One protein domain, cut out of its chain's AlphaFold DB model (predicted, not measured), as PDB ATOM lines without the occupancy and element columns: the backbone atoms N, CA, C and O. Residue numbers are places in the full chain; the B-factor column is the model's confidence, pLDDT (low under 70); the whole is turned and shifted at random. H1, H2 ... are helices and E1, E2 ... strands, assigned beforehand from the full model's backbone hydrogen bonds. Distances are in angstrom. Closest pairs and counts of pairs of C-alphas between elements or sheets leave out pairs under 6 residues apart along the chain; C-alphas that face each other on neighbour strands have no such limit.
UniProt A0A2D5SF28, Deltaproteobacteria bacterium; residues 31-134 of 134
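What this domain is: This is residues 31 to 134 of the 134 residues of a protein of Deltaproteobacteria bacterium (UniProt A0A2D5SF28). Two small lobes make a loose whole: in one, H1 sits at the end of the strand pair E1 and E4; in the other, H2 and H3 cover one face of the parallel pair E2 and E3. H2 lies between the two strand pairs, and residues 53 to 78 run round the outside from H1 to E2. The printed part has 104 residues with three named helices and four named strands, in the order E1 H1 E2 H2 H3 E3 E4, class mixed. E1 and E4 are antiparallel; the radius of gyration of the C-alphas is 16.7 A, and the spans are 45 by 33 by 25 A.

Where its parts are: E1, residues 31 to 35, begins at C-alpha 31 (203.557, 223.976, 187.811) and is 12.5 A long. H1, residues 41 to 52, measures 17.0 A. E2, residues 79 to 85, measures 20.2 A, H2, residues 86 to 91, 10.9 A, and H3, residues 93 to 104, 16.5 A. E3, residues 112 to 118, measures 19.7 A. E4, residues 128 to 133, measures 16.2 A and ends at C-alpha 133 (205.121, 224.601, 193.940).

How they stand to each other: E1 and E4 are antiparallel at 158 degrees, with N 33 and O 130 2.9 A apart, within hydrogen-bond range. The closest C-alphas of H1 and E4, Lys 46 and Leu 128, are 6.2 A apart. Those of E1 and H2, Met 34 and Val 90, are 6.9 A apart. E2, H2, H3 and E3 form a strand-helix-strand unit, two parallel neighbour strands with helices between, and its crossover is right-handed; N 82 and O 114 are 2.8 A apart, within hydrogen-bond range. The closest C-alphas of H2 and E3, Gly 86 and Glu 118, are 6.3 A apart. H3 and E3 are near each other, with 6 pairs of C-alphas within 10 A. E3 and E4 are apart. Every O i to N i+4 pair is within range in H3, 6 of 8 in H1 and 0 of 2 in H2, where 2 of 3 O i to N i+3 pairs are.

The domain as a whole: The C-alphas farthest apart, Pro 51 and Glu 78, are 46.1 A apart. The printed part has no cut, and the link from H1 to E2 is long, with 26 residues. The pLDDT is under 70 at residues 49 to 60, 121 to 126 and 134.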
ATOM      1  N   LEU A  31     204.464 224.500 188.825       83.94
ATOM      2  CA  LEU A  31     203.557 223.976 187.811       83.94
ATOM      3  C   LEU A  31     202.355 224.901 187.703       83.94
ATOM      4  O   LEU A  31     201.785 225.297 188.720       83.94
ATOM      5  N   GLU A  32     201.945 225.193 186.478       85.56
ATOM      6  CA  GLU A  32     200.696 225.900 186.222       85.56
ATOM      7  C   GLU A  32     199.653 224.918 185.709       85.56
ATOM      8  O   GLU A  32     199.855 224.228 184.707       85.56
ATOM      9  N   LEU A  33     198.533 224.844 186.424       85.19
ATOM     10  CA  LEU A  33     197.370 224.056 186.041       85.19
ATOM     11  C   LEU A  33     196.257 225.011 185.633       85.19
ATOM     12  O   LEU A  33     195.840 225.856 186.426       85.19
ATOM     13  N   MET A  34     195.750 224.850 184.415       84.44
ATOM     14  CA  MET A  34     194.579 225.582 183.947       84.44
ATOM     15  C   MET A  34     193.365 224.661 184.022       84.44
ATOM     16  O   MET A  34     193.262 223.677 183.290       84.44
ATOM     17  N   ILE A  35     192.458 224.962 184.949       82.31
ATOM     18  CA  ILE A  35     191.292 224.135 185.247       82.31
ATOM     19  C   ILE A  35     190.030 224.848 184.783       82.31
ATOM     20  O   ILE A  35     189.714 225.961 185.213       82.31
ATOM     21  N   GLU A  36     189.264 224.155 183.946       84.19
ATOM     22  CA  GLU A  36     187.897 224.531 183.625       84.19
ATOM     23  C   GLU A  36     186.974 224.243 184.824       84.19
ATOM     24  O   GLU A  36     186.843 223.085 185.254       84.19
ATOM     25  N   PRO A  37     186.277 225.256 185.365       81.44
ATOM     26  CA  PRO A  37     185.256 225.037 186.376       81.44
ATOM     27  C   PRO A  37     184.044 224.338 185.748       81.44
ATOM     28  O   PRO A  37     183.232 224.952 185.059       81.44
ATOM     29  N   ARG A  38     183.896 223.047 186.036       81.38
ATOM     30  CA  ARG A  38     182.731 222.218 185.694       81.38
ATOM     31  C   ARG A  38     181.886 221.961 186.942       81.38
ATOM     32  O   ARG A  38     182.219 222.396 188.042       81.38
ATOM     33  N   ARG A  39     180.757 221.262 186.795       79.25
ATOM     34  CA  ARG A  39     179.900 220.895 187.938       79.25
ATOM     35  C   ARG A  39     180.686 220.059 188.963       79.25
ATOM     36  O   ARG A  39     181.555 219.276 188.600       79.25
ATOM     37  N   GLY A  40     180.360 220.215 190.247       84.81
ATOM     38  CA  GLY A  40     180.988 219.456 191.332       84.81
ATOM     39  C   GLY A  40     182.313 220.053 191.816       84.81
ATOM     40  O   GLY A  40     182.371 221.226 192.189       84.81
ATOM     41  N   TRP A  41     183.366 219.229 191.861       82.12
ATOM     42  CA  TRP A  41     184.625 219.544 192.548       82.12
ATOM     43  C   TRP A  41     185.361 220.759 191.968       82.12
ATOM     44  O   TRP A  41     185.778 221.631 192.726       82.12
ATOM     45  N   THR A  42     185.456 220.889 190.642       81.75
ATOM     46  CA  THR A  42     186.174 222.008 190.002       81.75
ATOM     47  C   THR A  42     185.461 223.357 190.176       81.75
ATOM     48  O   THR A  42     186.126 224.381 190.336       81.75
ATOM     49  N   ARG A  43     184.120 223.390 190.261       83.19
ATOM     50  CA  ARG A  43     183.378 224.596 190.684       83.19
ATOM     51  C   ARG A  43     183.683 224.964 192.133       83.19
ATOM     52  O   ARG A  43     183.931 226.133 192.413       83.19
ATOM     53  N   ASN A  44     183.712 223.977 193.030       81.44
ATOM     54  CA  ASN A  44     184.057 224.207 194.434       81.44
ATOM     55  C   ASN A  44     185.498 224.716 194.586       81.44
ATOM     56  O   ASN A  44     185.740 225.588 195.418       81.44
ATOM     57  N   LEU A  45     186.437 224.223 193.768       79.19
ATOM     58  CA  LEU A  45     187.796 224.760 193.717       79.19
ATOM     59  C   LEU A  45     187.811 226.235 193.334       79.19
ATOM     60  O   LEU A  45     188.438 227.026 194.030       79.19
ATOM     61  N   LYS A  46     187.095 226.623 192.271       79.12
ATOM     62  CA  LYS A  46     187.013 228.028 191.855       79.12
ATOM     63  C   LYS A  46     186.475 228.912 192.979       79.12
ATOM     64  O   LYS A  46     187.087 229.925 193.294       79.12
ATOM     65  N   THR A  47     185.392 228.504 193.640       77.31
ATOM     66  CA  THR A  47     184.827 229.257 194.775       77.31
ATOM     67  C   THR A  47     185.798 229.388 195.952       77.31
ATOM     68  O   THR A  47     185.742 230.383 196.661       77.31
ATOM     69  N   ARG A  48     186.699 228.418 196.165       74.44
ATOM     70  CA  ARG A  48     187.705 228.451 197.242       74.44
ATOM     71  C   ARG A  48     188.989 229.189 196.873       74.44
ATOM     72  O   ARG A  48     189.675 229.663 197.768       74.44
ATOM     73  N   ALA A  49     189.314 229.273 195.588       69.19
ATOM     74  CA  ALA A  49     190.513 229.945 195.104       69.19
ATOM     75  C   ALA A  49     190.317 231.463 194.933       69.19
ATOM     76  O   ALA A  49     191.246 232.221 195.179       69.19
ATOM     77  N   ILE A  50     189.104 231.917 194.586       63.09
ATOM     78  CA  ILE A  50     188.775 233.351 194.443       63.09
ATOM     79  C   ILE A  50     189.037 234.171 195.732       63.09
ATOM     80  O   ILE A  50     189.594 235.256 195.623       63.09
ATOM     81  N   PRO A  51     188.703 233.704 196.950       55.62
ATOM     82  CA  PRO A  51     188.997 234.436 198.187       55.62
ATOM     83  C   PRO A  51     190.485 234.454 198.554       55.62
ATOM     84  O   PRO A  51     190.902 235.269 199.369       55.62
ATOM     85  N   ALA A  52     191.278 233.530 198.005       55.03
ATOM     86  CA  ALA A  52     192.676 233.360 198.372       55.03
ATOM     87  C   ALA A  52     193.605 234.321 197.608       55.03
ATOM     88  O   ALA A  52     194.744 234.500 198.019       55.03
ATOM     89  N   SER A  53     193.145 234.975 196.533       51.22
ATOM     90  CA  SER A  53     193.959 235.783 195.606       51.22
ATOM     91  C   SER A  53     194.523 237.104 196.168       51.22
ATOM     92  O   SER A  53     194.900 237.980 195.393       51.22
ATOM     93  N   GLY A  54     194.607 237.260 197.492       41.03
ATOM     94  CA  GLY A  54     195.462 238.252 198.140       41.03
ATOM     95  C   GLY A  54     196.887 237.708 198.250       41.03
ATOM     96  O   GLY A  54     197.168 236.901 199.127       41.03
ATOM     97  N   GLU A  55     197.749 238.104 197.312       42.56
ATOM     98  CA  GLU A  55     199.227 238.007 197.296       42.56
ATOM     99  C   GLU A  55     199.903 236.626 197.498       42.56
ATOM    100  O   GLU A  55     201.092 236.486 197.219       42.56
ATOM    101  N   SER A  56     199.187 235.563 197.878       46.00
ATOM    102  CA  SER A  56     199.673 234.170 197.948       46.00
ATOM    103  C   SER A  56     198.513 233.164 197.954       46.00
ATOM    104  O   SER A  56     198.442 232.247 198.772       46.00
ATOM    105  N   GLY A  57     197.576 233.342 197.023       43.66
ATOM    106  CA  GLY A  57     196.364 232.532 196.892       43.66
ATOM    107  C   GLY A  57     196.559 231.153 196.299       43.66
ATOM    108  O   GLY A  57     196.032 230.858 195.230       43.66
ATOM    109  N   GLY A  58     197.318 230.302 196.979       54.62
ATOM    110  CA  GLY A  58     197.377 228.886 196.652       54.62
ATOM    111  C   GLY A  58     196.127 228.162 197.147       54.62
ATOM    112  O   GLY A  58     195.637 228.415 198.248       54.62
ATOM    113  N   LEU A  59     195.657 227.172 196.382       59.59
ATOM    114  CA  LEU A  59     195.036 226.018 197.029       59.59
ATOM    115  C   LEU A  59     196.006 225.546 198.127       59.59
ATOM    116  O   LEU A  59     197.222 225.620 197.938       59.59
ATOM    117  N   GLY A  60     195.493 225.110 199.283       64.81
ATOM    118  CA  GLY A  60     196.340 224.529 200.335       64.81
ATOM    119  C   GLY A  60     197.184 223.359 199.804       64.81
ATOM    120  O   GLY A  60     197.135 223.041 198.623       64.81
ATOM    121  N   ARG A  61     197.950 222.670 200.656       71.00
ATOM    122  CA  ARG A  61     198.841 221.578 200.203       71.00
ATOM    123  C   ARG A  61     198.133 220.604 199.245       71.00
ATOM    124  O   ARG A  61     197.200 219.910 199.646       71.00
ATOM    125  N   VAL A  62     198.596 220.569 197.996       75.25
ATOM    126  CA  VAL A  62     198.122 219.661 196.945       75.25
ATOM    127  C   VAL A  62     199.147 218.542 196.789       75.25
ATOM    128  O   VAL A  62     200.349 218.791 196.856       75.25
ATOM    129  N   LEU A  63     198.670 217.313 196.601       80.50
ATOM    130  CA  LEU A  63     199.518 216.166 196.295       80.50
ATOM    131  C   LEU A  63     199.477 215.894 194.791       80.50
ATOM    132  O   LEU A  63     198.395 215.752 194.219       80.50
ATOM    133  N   PHE A  64     200.649 215.790 194.167       81.44
ATOM    134  CA  PHE A  64     200.783 215.455 192.752       81.44
ATOM    135  C   PHE A  64     201.213 214.005 192.585       81.44
ATOM    136  O   PHE A  64     202.020 213.482 193.349       81.44
ATOM    137  N   THR A  65     200.691 213.369 191.542       81.44
ATOM    138  CA  THR A  65     201.207 212.101 191.025       81.44
ATOM    139  C   THR A  65     201.452 212.305 189.538       81.44
ATOM    140  O   THR A  65     200.613 212.906 188.864       81.44
ATOM    141  N   GLY A  66     202.594 211.865 189.023       76.25
ATOM    142  CA  GLY A  66     202.923 212.020 187.609       76.25
ATOM    143  C   GLY A  66     204.426 212.133 187.344       76.25
ATOM    144  O   GLY A  66     205.217 212.004 188.281       76.25
ATOM    145  N   PRO A  67     204.814 212.390 186.079       83.12
ATOM    146  CA  PRO A  67     203.937 212.654 184.928       83.12
ATOM    147  C   PRO A  67     203.247 211.391 184.381       83.12
ATOM    148  O   PRO A  67     203.852 210.329 184.319       83.12
ATOM    149  N   HIS A  68     201.985 211.524 183.955       82.81
ATOM    150  CA  HIS A  68     201.173 210.421 183.396       82.81
ATOM    151  C   HIS A  68     200.966 210.513 181.874       82.81
ATOM    152  O   HIS A  68     200.281 209.682 181.285       82.81
ATOM    153  N   GLY A  69     201.507 211.553 181.234       79.00
ATOM    154  CA  GLY A  69     201.389 211.768 179.791       79.00
ATOM    155  C   GLY A  69     202.386 210.930 178.988       79.00
ATOM    156  O   GLY A  69     203.483 210.636 179.458       79.00
ATOM    157  N   ALA A  70     202.020 210.587 177.753       77.06
ATOM    158  CA  ALA A  70     202.934 209.949 176.812       77.06
ATOM    159  C   ALA A  70     203.873 210.981 176.165       77.06
ATOM    160  O   ALA A  70     203.465 212.097 175.834       77.06
ATOM    161  N   ILE A  71     205.128 210.589 175.944       76.75
ATOM    162  CA  ILE A  71     206.087 211.383 175.172       76.75
ATOM    163  C   ILE A  71     205.866 211.067 173.693       76.75
ATOM    164  O   ILE A  71     206.049 209.929 173.269       76.75
ATOM    165  N   ILE A  72     205.484 212.074 172.908       78.69
ATOM    166  CA  ILE A  72     205.283 211.934 171.462       78.69
ATOM    167  C   ILE A  72     206.492 212.567 170.747       78.69
ATOM    168  O   ILE A  72     206.729 213.765 170.938       78.69
ATOM    169  N   PRO A  73     207.269 211.808 169.943       80.19
ATOM    170  CA  PRO A  73     208.438 212.321 169.225       80.19
ATOM    171  C   PRO A  73     208.008 213.145 167.999       80.19
ATOM    172  O   PRO A  73     208.003 212.677 166.863       80.19
ATOM    173  N   VAL A  74     207.577 214.382 168.249       84.12
ATOM    174  CA  VAL A  74     207.138 215.339 167.215       84.12
ATOM    175  C   VAL A  74     208.290 216.116 166.563       84.12
ATOM    176  O   VAL A  74     208.085 216.833 165.590       84.12
ATOM    177  N   ASP A  75     209.501 215.977 167.094       81.88
ATOM    178  CA  ASP A  75     210.731 216.663 166.677       81.88
ATOM    179  C   ASP A  75     211.201 216.305 165.257       81.88
ATOM    180  O   ASP A  75     211.833 217.122 164.579       81.88
ATOM    181  N   SER A  76     210.864 215.099 164.804       85.88
ATOM    182  CA  SER A  76     211.195 214.573 163.478       85.88
ATOM    183  C   SER A  76     210.290 215.080 162.346       85.88
ATOM    184  O   SER A  76     210.659 214.943 161.178       85.88
ATOM    185  N   TYR A  77     209.141 215.683 162.662       89.38
ATOM    186  CA  TYR A  77     208.163 216.124 161.667       89.38
ATOM    187  C   TYR A  77     208.416 217.565 161.212       89.38
ATOM    188  O   TYR A  77     208.604 218.470 162.020       89.38
ATOM    189  N   GLU A  78     208.348 217.802 159.900       91.44
ATOM    190  CA  GLU A  78     208.483 219.151 159.329       91.44
ATOM    191  C   GLU A  78     207.193 219.981 159.436       91.44
ATOM    192  O   GLU A  78     207.244 221.208 159.549       91.44
ATOM    193  N   TYR A  79     206.033 219.327 159.406       92.94
ATOM    194  CA  TYR A  79     204.723 219.975 159.411       92.94
ATOM    195  C   TYR A  79     203.900 219.452 160.579       92.94
ATOM    196  O   TYR A  79     203.612 218.260 160.655       92.94
ATOM    197  N   ILE A  80     203.510 220.353 161.476       92.94
ATOM    198  CA  ILE A  80     202.774 220.009 162.692       92.94
ATOM    199  C   ILE A  80     201.429 220.729 162.657       92.94
ATOM    200  O   ILE A  80     201.378 221.958 162.579       92.94
ATOM    201  N   LEU A  81     200.343 219.956 162.706       93.75
ATOM    202  CA  LEU A  81     198.977 220.456 162.840       93.75
ATOM    203  C   LEU A  81     198.454 220.101 164.230       93.75
ATOM    204  O   LEU A  81     198.398 218.933 164.604       93.75
ATOM    205  N   MET A  82     198.060 221.119 164.980       94.00
ATOM    206  CA  MET A  82     197.458 221.006 166.301       94.00
ATOM    207  C   MET A  82     196.004 221.448 166.177       94.00
ATOM    208  O   MET A  82     195.734 222.520 165.633       94.00
ATOM    209  N   VAL A  83     195.073 220.627 166.655       94.38
ATOM    210  CA  VAL A  83     193.638 220.924 166.616       94.38
ATOM    211  C   VAL A  83     193.099 220.821 168.026       94.38
ATOM    212  O   VAL A  83     193.248 219.783 168.668       94.38
ATOM    213  N   ALA A  84     192.481 221.897 168.497       92.94
ATOM    214  CA  ALA A  84     191.955 221.998 169.845       92.94
ATOM    215  C   ALA A  84     190.552 222.605 169.842       92.94
ATOM    216  O   ALA A  84     190.247 223.463 169.014       92.94
ATOM    217  N   SER A  85     189.736 222.212 170.820       90.25
ATOM    218  CA  SER A  85     188.450 222.847 171.115       90.25
ATOM    219  C   SER A  85     188.381 223.234 172.594       90.25
ATOM    220  O   SER A  85     188.853 222.487 173.461       90.25
ATOM    221  N   GLY A  86     187.854 224.425 172.886       86.94
ATOM    222  CA  GLY A  86     187.705 224.959 174.243       86.94
ATOM    223  C   GLY A  86     189.009 224.901 175.047       86.94
ATOM    224  O   GLY A  86     190.076 225.257 174.544       86.94
ATOM    225  N   TYR A  87     188.942 224.400 176.285       85.62
ATOM    226  CA  TYR A  87     190.111 224.208 177.162       85.62
ATOM    227  C   TYR A  87     191.031 223.052 176.761       85.62
ATOM    228  O   TYR A  87     192.106 222.904 177.343       85.62
ATOM    229  N   GLY A  88     190.673 222.260 175.744       86.88
ATOM    230  CA  GLY A  88     191.572 221.257 175.170       86.88
ATOM    231  C   GLY A  88     192.882 221.863 174.655       86.88
ATOM    232  O   GLY A  88     193.895 221.171 174.586       86.88
ATOM    233  N   ILE A  89     192.901 223.176 174.388       89.75
ATOM    234  CA  ILE A  89     194.107 223.918 174.010       89.75
ATOM    235  C   ILE A  89     195.236 223.804 175.038       89.75
ATOM    236  O   ILE A  89     196.404 223.781 174.656       89.75
ATOM    237  N   VAL A  90     194.909 223.665 176.326       89.62
ATOM    238  CA  VAL A  90     195.892 223.606 177.420       89.62
ATOM    239  C   VAL A  90     196.873 222.451 177.229       89.62
ATOM    240  O   VAL A  90     198.054 222.597 177.527       89.62
ATOM    241  N   ALA A  91     196.423 221.330 176.661       88.19
ATOM    242  CA  ALA A  91     197.296 220.195 176.374       88.19
ATOM    243  C   ALA A  91     198.319 220.466 175.268       88.19
ATOM    244  O   ALA A  91     199.372 219.830 175.218       88.19
ATOM    245  N   HIS A  92     198.027 221.424 174.395       91.12
ATOM    246  CA  HIS A  92     198.901 221.811 173.303       91.12
ATOM    247  C   HIS A  92     199.895 222.902 173.700       91.12
ATOM    248  O   HIS A  92     200.930 222.994 173.048       91.12
ATOM    249  N   LEU A  93     199.642 223.688 174.756       89.69
ATOM    250  CA  LEU A  93     200.521 224.798 175.152       89.69
ATOM    251  C   LEU A  93     201.958 224.341 175.476       89.69
ATOM    252  O   LEU A  93     202.869 224.829 174.807       89.69
ATOM    253  N   PRO A  94     202.196 223.340 176.355       89.19
ATOM    254  CA  PRO A  94     203.548 222.840 176.628       89.19
ATOM    255  C   PRO A  94     204.272 222.353 175.374       89.19
ATOM    256  O   PRO A  94     205.475 222.542 175.199       89.19
ATOM    257  N   LEU A  95     203.521 221.684 174.495       89.38
ATOM    258  CA  LEU A  95     204.055 221.119 173.267       89.38
ATOM    259  C   LEU A  95     204.428 222.224 172.279       89.38
ATOM    260  O   LEU A  95     205.492 222.166 171.672       89.38
ATOM    261  N   LEU A  96     203.570 223.233 172.139       90.50
ATOM    262  CA  LEU A  96     203.801 224.385 171.283       90.50
ATOM    263  C   LEU A  96     205.012 225.186 171.767       90.50
ATOM    264  O   LEU A  96     205.894 225.479 170.964       90.50
ATOM    265  N   GLU A  97     205.102 225.475 173.068       89.75
ATOM    266  CA  GLU A  97     206.258 226.158 173.661       89.75
ATOM    267  C   GLU A  97     207.553 225.375 173.420       89.75
ATOM    268  O   GLU A  97     208.547 225.951 172.971       89.75
ATOM    269  N   ARG A  98     207.524 224.050 173.623       88.94
ATOM    270  CA  ARG A  98     208.658 223.164 173.335       88.94
ATOM    271  C   ARG A  98     209.068 223.196 171.870       88.94
ATOM    272  O   ARG A  98     210.257 223.281 171.577       88.94
ATOM    273  N   LEU A  99     208.110 223.126 170.952       90.25
ATOM    274  CA  LEU A  99     208.384 223.150 169.516       90.25
ATOM    275  C   LEU A  99     208.956 224.497 169.073       90.25
ATOM    276  O   LEU A  99     209.902 224.526 168.287       90.25
ATOM    277  N   VAL A 100     208.429 225.607 169.594       89.44
ATOM    278  CA  VAL A 100     208.939 226.952 169.301       89.44
ATOM    279  C   VAL A 100     210.363 227.111 169.832       89.44
ATOM    280  O   VAL A 100     211.248 227.492 169.067       89.44
ATOM    281  N   GLN A 101     210.622 226.760 171.098       89.38
ATOM    282  CA  GLN A 101     211.974 226.836 171.665       89.38
ATOM    283  C   GLN A 101     212.952 225.906 170.938       89.38
ATOM    284  O   GLN A 101     214.046 226.339 170.586       89.38
ATOM    285  N   GLY A 102     212.544 224.675 170.626       89.12
ATOM    286  CA  GLY A 102     213.360 223.730 169.863       89.12
ATOM    287  C   GLY A 102     213.649 224.201 168.434       89.12
ATOM    288  O   GLY A 102     214.744 223.982 167.923       89.12
ATOM    289  N   THR A 103     212.713 224.910 167.792       88.38
ATOM    290  CA  THR A 103     212.940 225.520 166.469       88.38
ATOM    291  C   THR A 103     213.972 226.648 166.559       88.38
ATOM    292  O   THR A 103     214.890 226.710 165.742       88.38
ATOM    293  N   LEU A 104     213.871 227.511 167.579       88.75
ATOM    294  CA  LEU A 104     214.835 228.592 167.824       88.75
ATOM    295  C   LEU A 104     216.238 228.055 168.146       88.75
ATOM    296  O   LEU A 104     217.228 228.601 167.664       88.75
ATOM    297  N   ALA A 105     216.321 226.962 168.908       89.69
ATOM    298  CA  ALA A 105     217.568 226.276 169.242       89.69
ATOM    299  C   ALA A 105     218.122 225.399 168.100       89.69
ATOM    300  O   ALA A 105     219.225 224.873 168.218       89.69
ATOM    301  N   ARG A 106     217.393 225.257 166.979       87.00
ATOM    302  CA  ARG A 106     217.702 224.339 165.860       87.00
ATOM    303  C   ARG A 106     217.770 222.856 166.256       87.00
ATOM    304  O   ARG A 106     218.454 222.069 165.609       87.00
ATOM    305  N   GLU A 107     217.031 222.471 167.287       87.12
ATOM    306  CA  GLU A 107     216.932 221.093 167.785       87.12
ATOM    307  C   GLU A 107     215.758 220.323 167.161       87.12
ATOM    308  O   GLU A 107     215.715 219.096 167.207       87.12
ATOM    309  N   VAL A 108     214.799 221.034 166.564       87.81
ATOM    310  CA  VAL A 108     213.575 220.471 165.981       87.81
ATOM    311  C   VAL A 108     213.531 220.746 164.475       87.81
ATOM    312  O   VAL A 108     213.915 221.825 164.026       87.81
ATOM    313  N   ARG A 109     213.043 219.780 163.681       86.94
ATOM    314  CA  ARG A 109     212.933 219.894 162.210       86.94
ATOM    315  C   ARG A 109     211.663 220.595 161.723       86.94
ATOM    316  O   ARG A 109     211.481 220.764 160.518       86.94
ATOM    317  N   ALA A 110     210.785 220.997 162.635       87.12
ATOM    318  CA  ALA A 110     209.527 221.654 162.314       87.12
ATOM    319  C   ALA A 110     209.761 222.935 161.495       87.12
ATOM    320  O   ALA A 110     210.362 223.903 161.954       87.12
ATOM    321  N   ARG A 111     209.241 222.951 160.268       87.62
ATOM    322  CA  ARG A 111     209.258 224.103 159.354       87.62
ATOM    323  C   ARG A 111     207.990 224.932 159.472       87.62
ATOM    324  O   ARG A 111     208.006 226.132 159.205       87.62
ATOM    325  N   ARG A 112     206.868 224.294 159.815       90.50
ATOM    326  CA  ARG A 112     205.574 224.962 159.946       90.50
ATOM    327  C   ARG A 112     204.723 224.297 161.018       90.50
ATOM    328  O   ARG A 112     204.410 223.113 160.931       90.50
ATOM    329  N   ILE A 113     204.288 225.110 161.972       92.75
ATOM    330  CA  ILE A 113     203.366 224.727 163.038       92.75
ATOM    331  C   ILE A 113     202.054 225.472 162.784       92.75
ATOM    332  O   ILE A 113     202.055 226.691 162.614       92.75
ATOM    333  N   ARG A 114     200.938 224.745 162.696       94.06
ATOM    334  CA  ARG A 114     199.592 225.314 162.587       94.06
ATOM    335  C   ARG A 114     198.764 224.866 163.774       94.06
ATOM    336  O   ARG A 114     198.616 223.671 163.996       94.06
ATOM    337  N   LEU A 115     198.199 225.832 164.481       94.44
ATOM    338  CA  LEU A 115     197.225 225.600 165.532       94.44
ATOM    339  C   LEU A 115     195.860 226.070 165.037       94.44
ATOM    340  O   LEU A 115     195.688 227.241 164.704       94.44
ATOM    341  N   VAL A 116     194.907 225.149 164.985       95.12
ATOM    342  CA  VAL A 116     193.492 225.441 164.766       95.12
ATOM    343  C   VAL A 116     192.797 225.295 166.108       95.12
ATOM    344  O   VAL A 116     192.815 224.219 166.706       95.12
ATOM    345  N   TRP A 117     192.217 226.389 166.591       93.69
ATOM    346  CA  TRP A 117     191.524 226.422 167.868       93.69
ATOM    347  C   TRP A 117     190.084 226.869 167.666       93.69
ATOM    348  O   TRP A 117     189.826 227.990 167.234       93.69
ATOM    349  N   GLU A 118     189.157 225.972 167.976       91.81
ATOM    350  CA  GLU A 118     187.745 226.296 168.119       91.81
ATOM    351  C   GLU A 118     187.489 226.734 169.562       91.81
ATOM    352  O   GLU A 118     187.821 226.021 170.513       91.81
ATOM    353  N   CYS A 119     186.906 227.916 169.746       82.62
ATOM    354  CA  CYS A 119     186.621 228.438 171.071       82.62
ATOM    355  C   CYS A 119     185.198 228.987 171.146       82.62
ATOM    356  O   CYS A 119     184.830 229.868 170.370       82.62
ATOM    357  N   GLU A 120     184.413 228.481 172.095       75.00
ATOM    358  CA  GLU A 120     183.182 229.139 172.526       75.00
ATOM    359  C   GLU A 120     183.521 230.280 173.495       75.00
ATOM    360  O   GLU A 120     184.535 230.230 174.190       75.00
ATOM    361  N   ASP A 121     182.676 231.313 173.527       67.00
ATOM    362  CA  ASP A 121     182.867 232.576 174.252       67.00
ATOM    363  C   ASP A 121     183.513 232.413 175.650       67.00
ATOM    364  O   ASP A 121     182.857 232.117 176.658       67.00
ATOM    365  N   ILE A 122     184.833 232.647 175.705       59.16
ATOM    366  CA  ILE A 122     185.687 232.544 176.904       59.16
ATOM    367  C   ILE A 122     185.187 233.494 178.008       59.16
ATOM    368  O   ILE A 122     185.437 233.270 179.194       59.16
ATOM    369  N   GLY A 123     184.425 234.535 177.642       54.84
ATOM    370  CA  GLY A 123     183.915 235.559 178.550       54.84
ATOM    371  C   GLY A 123     182.919 235.057 179.600       54.84
ATOM    372  O   GLY A 123     182.788 235.681 180.653       54.84
ATOM    373  N   LYS A 124     182.243 233.918 179.383       53.53
ATOM    374  CA  LYS A 124     181.258 233.379 180.349       53.53
ATOM    375  C   LYS A 124     181.849 232.390 181.353       53.53
ATOM    376  O   LYS A 124     181.283 232.192 182.431       53.53
ATOM    377  N   HIS A 125     183.006 231.809 181.050       55.75
ATOM    378  CA  HIS A 125     183.639 230.778 181.866       55.75
ATOM    379  C   HIS A 125     185.033 231.246 182.290       55.75
ATOM    380  O   HIS A 125     186.038 230.928 181.674       55.75
ATOM    381  N   SER A 126     185.119 232.021 183.375       67.06
ATOM    382  CA  SER A 126     186.424 232.401 183.937       67.06
ATOM    383  C   SER A 126     187.169 231.136 184.382       67.06
ATOM    384  O   SER A 126     186.755 230.485 185.349       67.06
ATOM    385  N   SER A 127     188.227 230.770 183.662       70.94
ATOM    386  CA  SER A 127     189.109 229.655 184.002       70.94
ATOM    387  C   SER A 127     189.835 229.906 185.311       70.94
ATOM    388  O   SER A 127     190.108 231.051 185.667       70.94
ATOM    389  N   LEU A 128     190.170 228.828 186.016       76.44
ATOM    390  CA  LEU A 128     190.992 228.902 187.211       76.44
ATOM    391  C   LEU A 128     192.425 228.497 186.858       76.44
ATOM    392  O   LEU A 128     192.654 227.358 186.457       76.44
ATOM    393  N   ILE A 129     193.373 229.419 187.020       79.12
ATOM    394  CA  ILE A 129     194.807 229.119 186.948       79.12
ATOM    395  C   ILE A 129     195.296 228.885 188.373       79.12
ATOM    396  O   ILE A 129     195.058 229.707 189.259       79.12
ATOM    397  N   ILE A 130     195.946 227.750 188.602       77.06
ATOM    398  CA  ILE A 130     196.541 227.406 189.891       77.06
ATOM    399  C   ILE A 130     198.042 227.278 189.689       77.06
ATOM    400  O   ILE A 130     198.497 226.485 188.863       77.06
ATOM    401  N   HIS A 131     198.795 228.022 190.494       79.88
ATOM    402  CA  HIS A 131     200.236 227.860 190.610       79.88
ATOM    403  C   HIS A 131     200.531 226.895 191.756       79.88
ATOM    404  O   HIS A 131     200.120 227.116 192.897       79.88
ATOM    405  N   CYS A 132     201.246 225.822 191.454       72.94
ATOM    406  CA  CYS A 132     201.622 224.800 192.417       72.94
ATOM    407  C   CYS A 132     203.138 224.721 192.517       72.94
ATOM    408  O   CYS A 132     203.802 224.533 191.505       72.94
ATOM    409  N   SER A 133     203.691 224.837 193.720       77.25
ATOM    410  CA  SER A 133     205.121 224.601 193.940       77.25
ATOM    411  C   SER A 133     205.412 223.095 193.992       77.25
ATOM    412  O   SER A 133     204.625 222.358 194.591       77.25
ATOM    413  N   ILE A 134     206.512 222.658 193.364       65.94
ATOM    414  CA  ILE A 134     207.034 221.273 193.409       65.94
ATOM    415  C   ILE A 134     208.065 221.143 194.528       65.94
ATOM    416  O   ILE A 134     208.897 222.071 194.651       65.94
TER     417      ILE A 134